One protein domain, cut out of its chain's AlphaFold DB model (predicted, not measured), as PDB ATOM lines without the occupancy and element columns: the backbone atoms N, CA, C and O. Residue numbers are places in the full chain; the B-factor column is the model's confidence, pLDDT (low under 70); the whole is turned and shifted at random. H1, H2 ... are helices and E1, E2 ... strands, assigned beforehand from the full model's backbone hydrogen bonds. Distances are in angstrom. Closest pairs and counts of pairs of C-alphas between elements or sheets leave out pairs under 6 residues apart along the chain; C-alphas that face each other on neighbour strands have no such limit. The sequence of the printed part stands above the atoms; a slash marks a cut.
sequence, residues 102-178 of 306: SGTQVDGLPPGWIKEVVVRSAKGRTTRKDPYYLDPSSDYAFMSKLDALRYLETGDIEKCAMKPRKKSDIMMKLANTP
ATOM      1  N   SER A 102      28.948  56.933 -16.905       52.91
ATOM      2  CA  SER A 102      30.173  56.164 -17.141       52.91
ATOM      3  C   SER A 102      29.967  54.709 -16.715       52.91
ATOM      4  O   SER A 102      30.380  54.281 -15.636       52.91
ATOM      5  N   GLY A 103      29.259  53.957 -17.560       66.62
ATOM      6  CA  GLY A 103      29.136  52.510 -17.440       66.62
ATOM      7  C   GLY A 103      30.469  51.854 -17.779       66.62
ATOM      8  O   GLY A 103      30.777  51.648 -18.948       66.62
ATOM      9  N   THR A 104      31.266  51.544 -16.760       77.94
ATOM     10  CA  THR A 104      32.586  50.915 -16.931       77.94
ATOM     11  C   THR A 104      32.497  49.403 -16.751       77.94
ATOM     12  O   THR A 104      31.779  48.924 -15.865       77.94
ATOM     13  N   GLN A 105      33.240  48.649 -17.572       81.88
ATOM     14  CA  GLN A 105      33.438  47.217 -17.346       81.88
ATOM     15  C   GLN A 105      34.134  47.014 -16.000       81.88
ATOM     16  O   GLN A 105      35.108  47.695 -15.666       81.88
ATOM     17  N   VAL A 106      33.620  46.070 -15.220       86.31
ATOM     18  CA  VAL A 106      34.104  45.813 -13.867       86.31
ATOM     19  C   VAL A 106      35.129  44.693 -13.895       86.31
ATOM     20  O   VAL A 106      34.791  43.549 -14.180       86.31
ATOM     21  N   ASP A 107      36.372  45.024 -13.554       87.75
ATOM     22  CA  ASP A 107      37.418  44.032 -13.303       87.75
ATOM     23  C   ASP A 107      36.926  42.932 -12.340       87.75
ATOM     24  O   ASP A 107      36.211  43.217 -11.375       87.75
ATOM     25  N   GLY A 108      37.312  41.679 -12.581       89.44
ATOM     26  CA  GLY A 108      36.932  40.525 -11.763       89.44
ATOM     27  C   GLY A 108      35.434  40.187 -11.739       89.44
ATOM     28  O   GLY A 108      35.032  39.380 -10.908       89.44
ATOM     29  N   LEU A 109      34.604  40.784 -12.602       92.75
ATOM     30  CA  LEU A 109      33.271  40.271 -12.939       92.75
ATOM     31  C   LEU A 109      33.265  39.779 -14.403       92.75
ATOM     32  O   LEU A 109      34.109  40.213 -15.192       92.75
ATOM     33  N   PRO A 110      32.342  38.877 -14.790       93.19
ATOM     34  CA  PRO A 110      32.234  38.399 -16.166       93.19
ATOM     35  C   PRO A 110      31.999  39.529 -17.187       93.19
ATOM     36  O   PRO A 110      31.491  40.597 -16.827       93.19
ATOM     37  N   PRO A 111      32.293  39.295 -18.479       90.81
ATOM     38  CA  PRO A 111      31.975  40.242 -19.545       90.81
ATOM     39  C   PRO A 111      30.506  40.691 -19.518       90.81
ATOM     40  O   PRO A 111      29.602  39.908 -19.227       90.81
ATOM     41  N   GLY A 112      30.269  41.969 -19.819       90.88
ATOM     42  CA  GLY A 112      28.935  42.583 -19.807       90.88
ATOM     43  C   GLY A 112      28.469  43.125 -18.450       90.88
ATOM     44  O   GLY A 112      27.466  43.834 -18.412       90.88
ATOM     45  N   TRP A 113      29.182  42.865 -17.347       94.50
ATOM     46  CA  TRP A 113      28.898  43.516 -16.063       94.50
ATOM     47  C   TRP A 113      29.328  44.986 -16.067       94.50
ATOM     48  O   TRP A 113      30.481  45.314 -16.358       94.50
ATOM     49  N   ILE A 114      28.395  45.868 -15.698       92.69
ATOM     50  CA  ILE A 114      28.567  47.327 -15.745       92.69
ATOM     51  C   ILE A 114      28.525  47.901 -14.329       92.69
ATOM     52  O   ILE A 114      27.619  47.588 -13.554       92.69
ATOM     53  N   LYS A 115      29.466  48.789 -13.992       93.31
ATOM     54  CA  LYS A 115      29.387  49.626 -12.787       93.31
ATOM     55  C   LYS A 115      28.799  50.990 -13.135       93.31
ATOM     56  O   LYS A 115      29.418  51.759 -13.863       93.31
ATOM     57  N   GLU A 116      27.644  51.303 -12.560       91.44
ATOM     58  CA  GLU A 116      27.058  52.646 -12.561       91.44
ATOM     59  C   GLU A 116      27.314  53.343 -11.222       91.44
ATOM     60  O   GLU A 116      27.302  52.717 -10.162       91.44
ATOM     61  N   VAL A 117      27.509  54.662 -11.241       90.75
ATOM     62  CA  VAL A 117      27.672  55.471 -10.027       90.75
ATOM     63  C   VAL A 117      26.484  56.417  -9.894       90.75
ATOM     64  O   VAL A 117      26.352  57.384 -10.638       90.75
ATOM     65  N   VAL A 118      25.610  56.150  -8.923       90.56
ATOM     66  CA  VAL A 118      24.431  56.979  -8.657       90.56
ATOM     67  C   VAL A 118      24.814  58.137  -7.749       90.56
ATOM     68  O   VAL A 118      25.158  57.962  -6.577       90.56
ATOM     69  N   VAL A 119      24.688  59.342  -8.288       88.44
ATOM     70  CA  VAL A 119      24.968  60.594  -7.592       88.44
ATOM     71  C   VAL A 119      23.742  61.019  -6.776       88.44
ATOM     72  O   VAL A 119      22.656  61.241  -7.310       88.44
ATOM     73  N   ARG A 120      23.901  61.146  -5.455       85.69
ATOM     74  CA  ARG A 120      22.861  61.598  -4.519       85.69
ATOM     75  C   ARG A 120      23.257  62.923  -3.882       85.69
ATOM     76  O   ARG A 120      23.977  62.971  -2.881       85.69
ATOM     77  N   SER A 121      22.730  64.014  -4.431       81.38
ATOM     78  CA  SER A 121      22.809  65.340  -3.816       81.38
ATOM     79  C   SER A 121      21.940  65.395  -2.554       81.38
ATOM     80  O   SER A 121      20.711  65.319  -2.634       81.38
ATOM     81  N   ALA A 122      22.551  65.567  -1.384       77.56
ATOM     82  CA  ALA A 122      21.834  65.808  -0.136       77.56
ATOM     83  C   ALA A 122      21.856  67.307   0.195       77.56
ATOM     84  O   ALA A 122      22.914  67.927   0.229       77.56
ATOM     85  N   LYS A 123      20.691  67.911   0.462       81.12
ATOM     86  CA  LYS A 123      20.605  69.356   0.721       81.12
ATOM     87  C   LYS A 123      21.429  69.730   1.961       81.12
ATOM     88  O   LYS A 123      21.164  69.221   3.046       81.12
ATOM     89  N   GLY A 124      22.432  70.594   1.779       78.19
ATOM     90  CA  GLY A 124      23.346  71.029   2.843       78.19
ATOM     91  C   GLY A 124      24.440  70.024   3.237       78.19
ATOM     92  O   GLY A 124      25.037  70.187   4.294       78.19
ATOM     93  N   ARG A 125      24.706  68.986   2.432       78.25
ATOM     94  CA  ARG A 125      25.811  68.032   2.644       78.25
ATOM     95  C   ARG A 125      26.570  67.779   1.341       78.25
ATOM     96  O   ARG A 125      26.035  68.012   0.261       78.25
ATOM     97  N   THR A 126      27.793  67.266   1.455       83.62
ATOM     98  CA  THR A 126      28.579  66.768   0.318       83.62
ATOM     99  C   THR A 126      27.776  65.742  -0.482       83.62
ATOM    100  O   THR A 126      27.092  64.890   0.092       83.62
ATOM    101  N   THR A 127      27.860  65.827  -1.807       88.25
ATOM    102  CA  THR A 127      27.267  64.856  -2.730       88.25
ATOM    103  C   THR A 127      27.799  63.454  -2.436       88.25
ATOM    104  O   THR A 127      29.008  63.243  -2.397       88.25
ATOM    105  N   ARG A 128      26.899  62.486  -2.234       88.56
ATOM    106  CA  ARG A 128      27.265  61.079  -2.035       88.56
ATOM    107  C   ARG A 128      27.212  60.351  -3.375       88.56
ATOM    108  O   ARG A 128      26.205  60.448  -4.069       88.56
ATOM    109  N   LYS A 129      28.261  59.603  -3.710       90.06
ATOM    110  CA  LYS A 129      28.321  58.744  -4.898       90.06
ATOM    111  C   LYS A 129      28.162  57.287  -4.452       90.06
ATOM    112  O   LYS A 129      28.966  56.805  -3.662       90.06
ATOM    113  N   ASP A 130      27.100  56.617  -4.893       89.56
ATOM    114  CA  ASP A 130      26.792  55.222  -4.542       89.56
ATOM    115  C   ASP A 130      27.002  54.314  -5.769       89.56
ATOM    116  O   ASP A 130      26.265  54.467  -6.745       89.56
ATOM    117  N   PRO A 131      27.972  53.377  -5.760       92.00
ATOM    118  CA  PRO A 131      28.174  52.450  -6.869       92.00
ATOM    119  C   PRO A 131      27.109  51.344  -6.891       92.00
ATOM    120  O   PRO A 131      26.701  50.830  -5.848       92.00
ATOM    121  N   TYR A 132      26.715  50.949  -8.097       95.25
ATOM    122  CA  TYR A 132      25.840  49.820  -8.390       95.25
ATOM    123  C   TYR A 132      26.482  48.943  -9.463       95.25
ATOM    124  O   TYR A 132      27.012  49.453 -10.447       95.25
ATOM    125  N   TYR A 133      26.427  47.630  -9.270       95.62
ATOM    126  CA  TYR A 133      26.939  46.625 -10.197       95.62
ATOM    127  C   TYR A 133      25.741  45.973 -10.874       95.62
ATOM    128  O   TYR A 133      24.867  45.436 -10.191       95.62
ATOM    129  N   LEU A 134      25.666  46.094 -12.194       95.31
ATOM    130  CA  LEU A 134      24.522  45.693 -12.997       95.31
ATOM    131  C   LEU A 134      24.848  44.416 -13.757       95.31
ATOM    132  O   LEU A 134      25.812  44.378 -14.525       95.31
ATOM    133  N   ASP A 135      24.004  43.412 -13.567       94.38
ATOM    134  CA  ASP A 135      24.045  42.183 -14.345       94.38
ATOM    135  C   ASP A 135      23.575  42.481 -15.795       94.38
ATOM    136  O   ASP A 135      22.644  43.281 -16.000       94.38
ATOM    137  N   PRO A 136      24.238  41.937 -16.833       91.56
ATOM    138  CA  PRO A 136      23.740  41.980 -18.209       91.56
ATOM    139  C   PRO A 136      22.540  41.051 -18.453       91.56
ATOM    140  O   PRO A 136      21.694  41.378 -19.283       91.56
ATOM    141  N   SER A 137      22.466  39.920 -17.748       89.44
ATOM    142  CA  SER A 137      21.524  38.820 -17.990       89.44
ATOM    143  C   SER A 137      20.274  38.903 -17.116       89.44
ATOM    144  O   SER A 137      19.176  38.586 -17.574       89.44
ATOM    145  N   SER A 138      20.416  39.336 -15.860       85.88
ATOM    146  CA  SER A 138      19.291  39.578 -14.950       85.88
ATOM    147  C   SER A 138      19.003  41.076 -14.776       85.88
ATOM    148  O   SER A 138      19.884  41.922 -14.911       85.88
ATOM    149  N   ASP A 139      17.764  41.440 -14.421       90.44
ATOM    150  CA  ASP A 139      17.386  42.827 -14.070       90.44
ATOM    151  C   ASP A 139      17.908  43.228 -12.668       90.44
ATOM    152  O   ASP A 139      17.316  44.084 -12.016       90.44
ATOM    153  N   TYR A 140      18.984  42.614 -12.154       95.62
ATOM    154  CA  TYR A 140      19.512  42.888 -10.814       95.62
ATOM    155  C   TYR A 140      20.630  43.938 -10.783       95.62
ATOM    156  O   TYR A 140      21.503  44.024 -11.648       95.62
ATOM    157  N   ALA A 141      20.590  44.741  -9.719       95.19
ATOM    158  CA  ALA A 141      21.548  45.783  -9.388       95.19
ATOM    159  C   ALA A 141      22.050  45.607  -7.946       95.19
ATOM    160  O   ALA A 141      21.308  45.818  -6.978       95.19
ATOM    161  N   PHE A 142      23.322  45.246  -7.801       96.50
ATOM    162  CA  PHE A 142      23.981  44.967  -6.524       96.50
ATOM    163  C   PHE A 142      24.670  46.223  -5.984       96.50
ATOM    164  O   PHE A 142      25.237  47.002  -6.746       96.50
ATOM    165  N   MET A 143      24.651  46.432  -4.664       93.75
ATOM    166  CA  MET A 143      25.302  47.592  -4.022       93.75
ATOM    167  C   MET A 143      26.792  47.368  -3.702       93.75
ATOM    168  O   MET A 143      27.470  48.282  -3.241       93.75
ATOM    169  N   SER A 144      27.308  46.161  -3.941       94.50
ATOM    170  CA  SER A 144      28.692  45.767  -3.678       94.50
ATOM    171  C   SER A 144      29.179  44.781  -4.740       94.50
ATOM    172  O   SER A 144      28.419  43.898  -5.145       94.50
ATOM    173  N   LYS A 145      30.458  44.882  -5.135       94.56
ATOM    174  CA  LYS A 145      31.127  43.903  -6.016       94.56
ATOM    175  C   LYS A 145      31.080  42.502  -5.399       94.56
ATOM    176  O   LYS A 145      30.904  41.522  -6.110       94.56
ATOM    177  N   LEU A 146      31.188  42.413  -4.070       96.06
ATOM    178  CA  LEU A 146      31.177  41.137  -3.355       96.06
ATOM    179  C   LEU A 146      29.796  40.464  -3.364       96.06
ATOM    180  O   LEU A 146      29.728  39.245  -3.438       96.06
ATOM    181  N   ASP A 147      28.703  41.235  -3.335       96.38
ATOM    182  CA  ASP A 147      27.354  40.663  -3.465       96.38
ATOM    183  C   ASP A 147      27.104  40.158  -4.897       96.38
ATOM    184  O   ASP A 147      26.528  39.088  -5.068       96.38
ATOM    185  N   ALA A 148      27.614  40.862  -5.917       95.44
ATOM    186  CA  ALA A 148      27.598  40.375  -7.298       95.44
ATOM    187  C   ALA A 148      28.396  39.064  -7.463       95.44
ATOM    188  O   ALA A 148      27.906  38.129  -8.089       95.44
ATOM    189  N   LEU A 149      29.584  38.958  -6.852       95.31
ATOM    190  CA  LEU A 149      30.387  37.727  -6.863       95.31
ATOM    191  C   LEU A 149      29.664  36.548  -6.196       95.31
ATOM    192  O   LEU A 149      29.562  35.486  -6.800       95.31
ATOM    193  N   ARG A 150      29.073  36.738  -5.009       96.12
ATOM    194  CA  ARG A 150      28.281  35.684  -4.341       96.12
ATOM    195  C   ARG A 150      27.090  35.228  -5.180       96.12
ATOM    196  O   ARG A 150      26.768  34.040  -5.198       96.12
ATOM    197  N   TYR A 151      26.428  36.163  -5.862       95.31
ATOM    198  CA  TYR A 151      25.340  35.840  -6.778       95.31
ATOM    199  C   TYR A 151      25.835  35.018  -7.976       95.31
ATOM    200  O   TYR A 151      25.193  34.039  -8.336       95.31
ATOM    201  N   LEU A 152      27.004  35.334  -8.538       94.50
ATOM    202  CA  LEU A 152      27.620  34.548  -9.613       94.50
ATOM    203  C   LEU A 152      28.056  33.145  -9.159       94.50
ATOM    204  O   LEU A 152      27.856  32.183  -9.892       94.50
ATOM    205  N   GLU A 153      28.607  33.014  -7.951       94.44
ATOM    206  CA  GLU A 153      29.025  31.727  -7.373       94.44
ATOM    207  C   GLU A 153      27.850  30.776  -7.102       94.44
ATOM    208  O   GLU A 153      28.023  29.558  -7.107       94.44
ATOM    209  N   THR A 154      26.664  31.315  -6.796       94.62
ATOM    210  CA  THR A 154      25.580  30.521  -6.191       94.62
ATOM    211  C   THR A 154      24.215  30.643  -6.859       94.62
ATOM    212  O   THR A 154      23.311  29.892  -6.494       94.62
ATOM    213  N   GLY A 155      24.037  31.590  -7.782       93.00
ATOM    214  CA  GLY A 155      22.755  31.959  -8.392       93.00
ATOM    215  C   GLY A 155      21.731  32.563  -7.423       93.00
ATOM    216  O   GLY A 155      20.603  32.843  -7.831       93.00
ATOM    217  N   ASP A 156      22.083  32.740  -6.146       93.00
ATOM    218  CA  ASP A 156      21.116  32.885  -5.064       93.00
ATOM    219  C   ASP A 156      21.212  34.247  -4.365       93.00
ATOM    220  O   ASP A 156      22.239  34.670  -3.827       93.00
ATOM    221  N   ILE A 157      20.083  34.945  -4.379       94.06
ATOM    222  CA  ILE A 157      19.919  36.324  -3.924       94.06
ATOM    223  C   ILE A 157      19.992  36.408  -2.396       94.06
ATOM    224  O   ILE A 157      20.417  37.430  -1.855       94.06
ATOM    225  N   GLU A 158      19.609  35.344  -1.686       92.56
ATOM    226  CA  GLU A 158      19.554  35.346  -0.220       92.56
ATOM    227  C   GLU A 158      20.943  35.305   0.438       92.56
ATOM    228  O   GLU A 158      21.081  35.637   1.614       92.56
ATOM    229  N   LYS A 159      21.991  34.981  -0.333       92.75
ATOM    230  CA  LYS A 159      23.399  34.979   0.108       92.75
ATOM    231  C   LYS A 159      24.089  36.344  -0.046       92.75
ATOM    232  O   LYS A 159      25.180  36.566   0.493       92.75
ATOM    233  N   CYS A 160      23.456  37.284  -0.748       94.19
ATOM    234  CA  CYS A 160      23.896  38.676  -0.795       94.19
ATOM    235  C   CYS A 160      23.656  39.339   0.570       94.19
ATOM    236  O   CYS A 160      22.564  39.240   1.130       94.19
ATOM    237  N   ALA A 161      24.648  40.055   1.106       93.12
ATOM    238  CA  ALA A 161      24.499  40.786   2.366       93.12
ATOM    239  C   ALA A 161      23.447  41.901   2.250       93.12
ATOM    240  O   ALA A 161      22.721  42.187   3.205       93.12
ATOM    241  N   MET A 162      23.343  42.523   1.073       91.38
ATOM    242  CA  MET A 162      22.253  43.426   0.725       91.38
ATOM    243  C   MET A 162      21.415  42.832  -0.402       91.38
ATOM    244  O   MET A 162      21.947  42.456  -1.444       91.38
ATOM    245  N   LYS A 163      20.084  42.819  -0.240       92.69
ATOM    246  CA  LYS A 163      19.188  42.390  -1.322       92.69
ATOM    247  C   LYS A 163      19.387  43.296  -2.555       92.69
ATOM    248  O   LYS A 163      19.248  44.520  -2.414       92.69
ATOM    249  N   PRO A 164      19.703  42.737  -3.741       93.19
ATOM    250  CA  PRO A 164      19.816  43.497  -4.973       93.19
ATOM    251  C   PRO A 164      18.491  44.174  -5.318       93.19
ATOM    252  O   PRO A 164      17.401  43.748  -4.928       93.19
ATOM    253  N   ARG A 165      18.606  45.277  -6.047       94.38
ATOM    254  CA  ARG A 165      17.480  46.075  -6.537       94.38
ATOM    255  C   ARG A 165      17.205  45.721  -7.991       94.38
ATOM    256  O   ARG A 165      18.027  45.065  -8.621       94.38
ATOM    257  N   LYS A 166      16.088  46.201  -8.536       94.38
ATOM    258  CA  LYS A 166      15.887  46.167  -9.985       94.38
ATOM    259  C   LYS A 166      16.780  47.204 -10.667       94.38
ATOM    260  O   LYS A 166      16.919  48.318 -10.160       94.38
ATOM    261  N   LYS A 167      17.367  46.869 -11.812       90.00
ATOM    262  CA  LYS A 167      18.212  47.762 -12.622       90.00
ATOM    263  C   LYS A 167      17.392  48.934 -13.169       90.00
ATOM    264  O   LYS A 167      17.821  50.083 -13.071       90.00
ATOM    265  N   SER A 168      16.147  48.674 -13.569       87.94
ATOM    266  CA  SER A 168      15.138  49.705 -13.868       87.94
ATOM    267  C   SER A 168      14.964  50.763 -12.755       87.94
ATOM    268  O   SER A 168      14.970  51.961 -13.046       87.94
ATOM    269  N   ASP A 169      14.902  50.367 -11.476       88.69
ATOM    270  CA  ASP A 169      14.791  51.294 -10.329       88.69
ATOM    271  C   ASP A 169      16.027  52.185 -10.134       88.69
ATOM    272  O   ASP A 169      15.940  53.221  -9.460       88.69
ATOM    273  N   ILE A 170      17.195  51.751 -10.610       90.00
ATOM    274  CA  ILE A 170      18.453  52.498 -10.537       90.00
ATOM    275  C   ILE A 170      18.518  53.496 -11.693       90.00
ATOM    276  O   ILE A 170      18.647  54.696 -11.443       90.00
ATOM    277  N   MET A 171      18.273  53.031 -12.919       83.12
ATOM    278  CA  MET A 171      18.269  53.864 -14.123       83.12
ATOM    279  C   MET A 171      17.224  54.992 -14.047       83.12
ATOM    280  O   MET A 171      17.523  56.152 -14.328       83.12
ATOM    281  N   MET A 172      16.018  54.692 -13.544       83.88
ATOM    282  CA  MET A 172      14.980  55.695 -13.260       83.88
ATOM    283  C   MET A 172      15.462  56.780 -12.287       83.88
ATOM    284  O   MET A 172      15.119  57.949 -12.446       83.88
ATOM    285  N   LYS A 173      16.255  56.435 -11.263       81.12
ATOM    286  CA  LYS A 173      16.784  57.425 -10.308       81.12
ATOM    287  C   LYS A 173      17.876  58.288 -10.925       81.12
ATOM    288  O   LYS A 173      17.956  59.461 -10.576       81.12
ATOM    289  N   LEU A 174      18.667  57.727 -11.836       75.06
ATOM    290  CA  LEU A 174      19.707  58.443 -12.567       75.06
ATOM    291  C   LEU A 174      19.078  59.496 -13.498       75.06
ATOM    292  O   LEU A 174      19.419  60.675 -13.408       75.06
ATOM    293  N   ALA A 175      18.056  59.103 -14.268       70.81
ATOM    294  CA  ALA A 175      17.283  59.992 -15.143       70.81
ATOM    295  C   ALA A 175      16.505  61.098 -14.398       70.81
ATOM    296  O   ALA A 175      16.277  62.170 -14.952       70.81
ATOM    297  N   ASN A 176      16.109  60.859 -13.142       62.09
ATOM    298  CA  ASN A 176      15.414  61.840 -12.298       62.09
ATOM    299  C   ASN A 176      16.358  62.721 -11.453       62.09
ATOM    300  O   ASN A 176      15.882  63.527 -10.646       62.09
ATOM    301  N   THR A 177      17.684  62.609 -11.609       52.50
ATOM    302  CA  THR A 177      18.588  63.643 -11.081       52.50
ATOM    303  C   THR A 177      18.337  64.946 -11.853       52.50
ATOM    304  O   THR A 177      18.297  64.920 -13.082       52.50
ATOM    305  N   PRO A 178      18.097  66.094 -11.187       44.03
ATOM    306  CA  PRO A 178      17.664  67.300 -11.881       44.03
ATOM    307  C   PRO A 178      18.825  67.966 -12.626       44.03
ATOM    308  O   PRO A 178      19.433  68.925 -12.142       44.03
TER     309      PRO A 178
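AT A GLANCE: This is residues 102 to 178 of the 306 residues of an uncharacterized protein of Lactuca sativa (UniProt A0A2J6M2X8). A long two-strand hairpin, E1 and E2, makes one half of an elongated body; its turn, residues 121 to 127, lies at one end of the longest axis, and H1 reaches to the other. The short strand E3 joins the hairpin beside the last residues of E2, and H2 runs back next to the sheet on the face opposite to H1. The printed part has 77 residues, with the named elements E1, E2, E3, H1, H2 in that order; the sheet runs E1 - E2 - E3, antiparallel throughout. The class is mixed, helices and strands, with under half of the residues, 36, in named elements. The whole is compact, with a radius of gyration of the C-alphas of 12.9 A, and spans 41 by 23 by 21 A.

IN THESE COORDINATES: Start at residues 102 to 113, which have no named element. Find C-alpha 114 at (28.567, 47.327, -15.745); there E1, residues 114 to 120, begins and runs 19.0 A. E2, residues 128 to 134, runs 19.1 A, and E3 is residues 140 to 142. H1, residues 145 to 154, begins at C-alpha 145 (31.127, 43.903, -6.016) and runs 14.5 A. H2, residues 167 to 175, runs 12.5 A to C-alpha 175 at (17.283, 59.992, -15.143).

HOW THE PARTS SIT: Look first at E1, E2 and E3, a meander, each strand the antiparallel neighbour of the one before. In the hairpin E1 and E2, at 154 degrees, look for N 116 and O 132, 2.9 A apart. In the hairpin E2 and E3, at 134 degrees, N 142 and O 133 are 2.9 A apart. E1 and E3, the edge strands, are apart. The helices lie on opposite faces of the sheet, giving three layers. H1 is on the sheet at a height of 10.4 A and runs along E3, at 15 degrees on the local plane; the closest C-alphas of E3 and H1 are those of Phe 142 and Ala 148, 5.9 A. H2 is on the sheet at a height of 7.8 A, over none of its strands, but only just: 2 of its 9 C-alphas fall on E1 and 2 on E3. The closest C-alphas of E3 and H2 are those of Ala 141 and Lys 167, 5.1 A. Every O i to N i+4 pair is within hydrogen-bond range in H1, and 4 of 5 are in H2.

THE WHOLE: The C-alphas farthest apart are those of Gly 124 and Thr 154, 41.6 A. The printed part has no cut. The link from H1 to H2, 12 residues, is long. Mean pLDDT of the printed part is 87.8; look for values under 70 at residues 102 to 103 and 176 to 178.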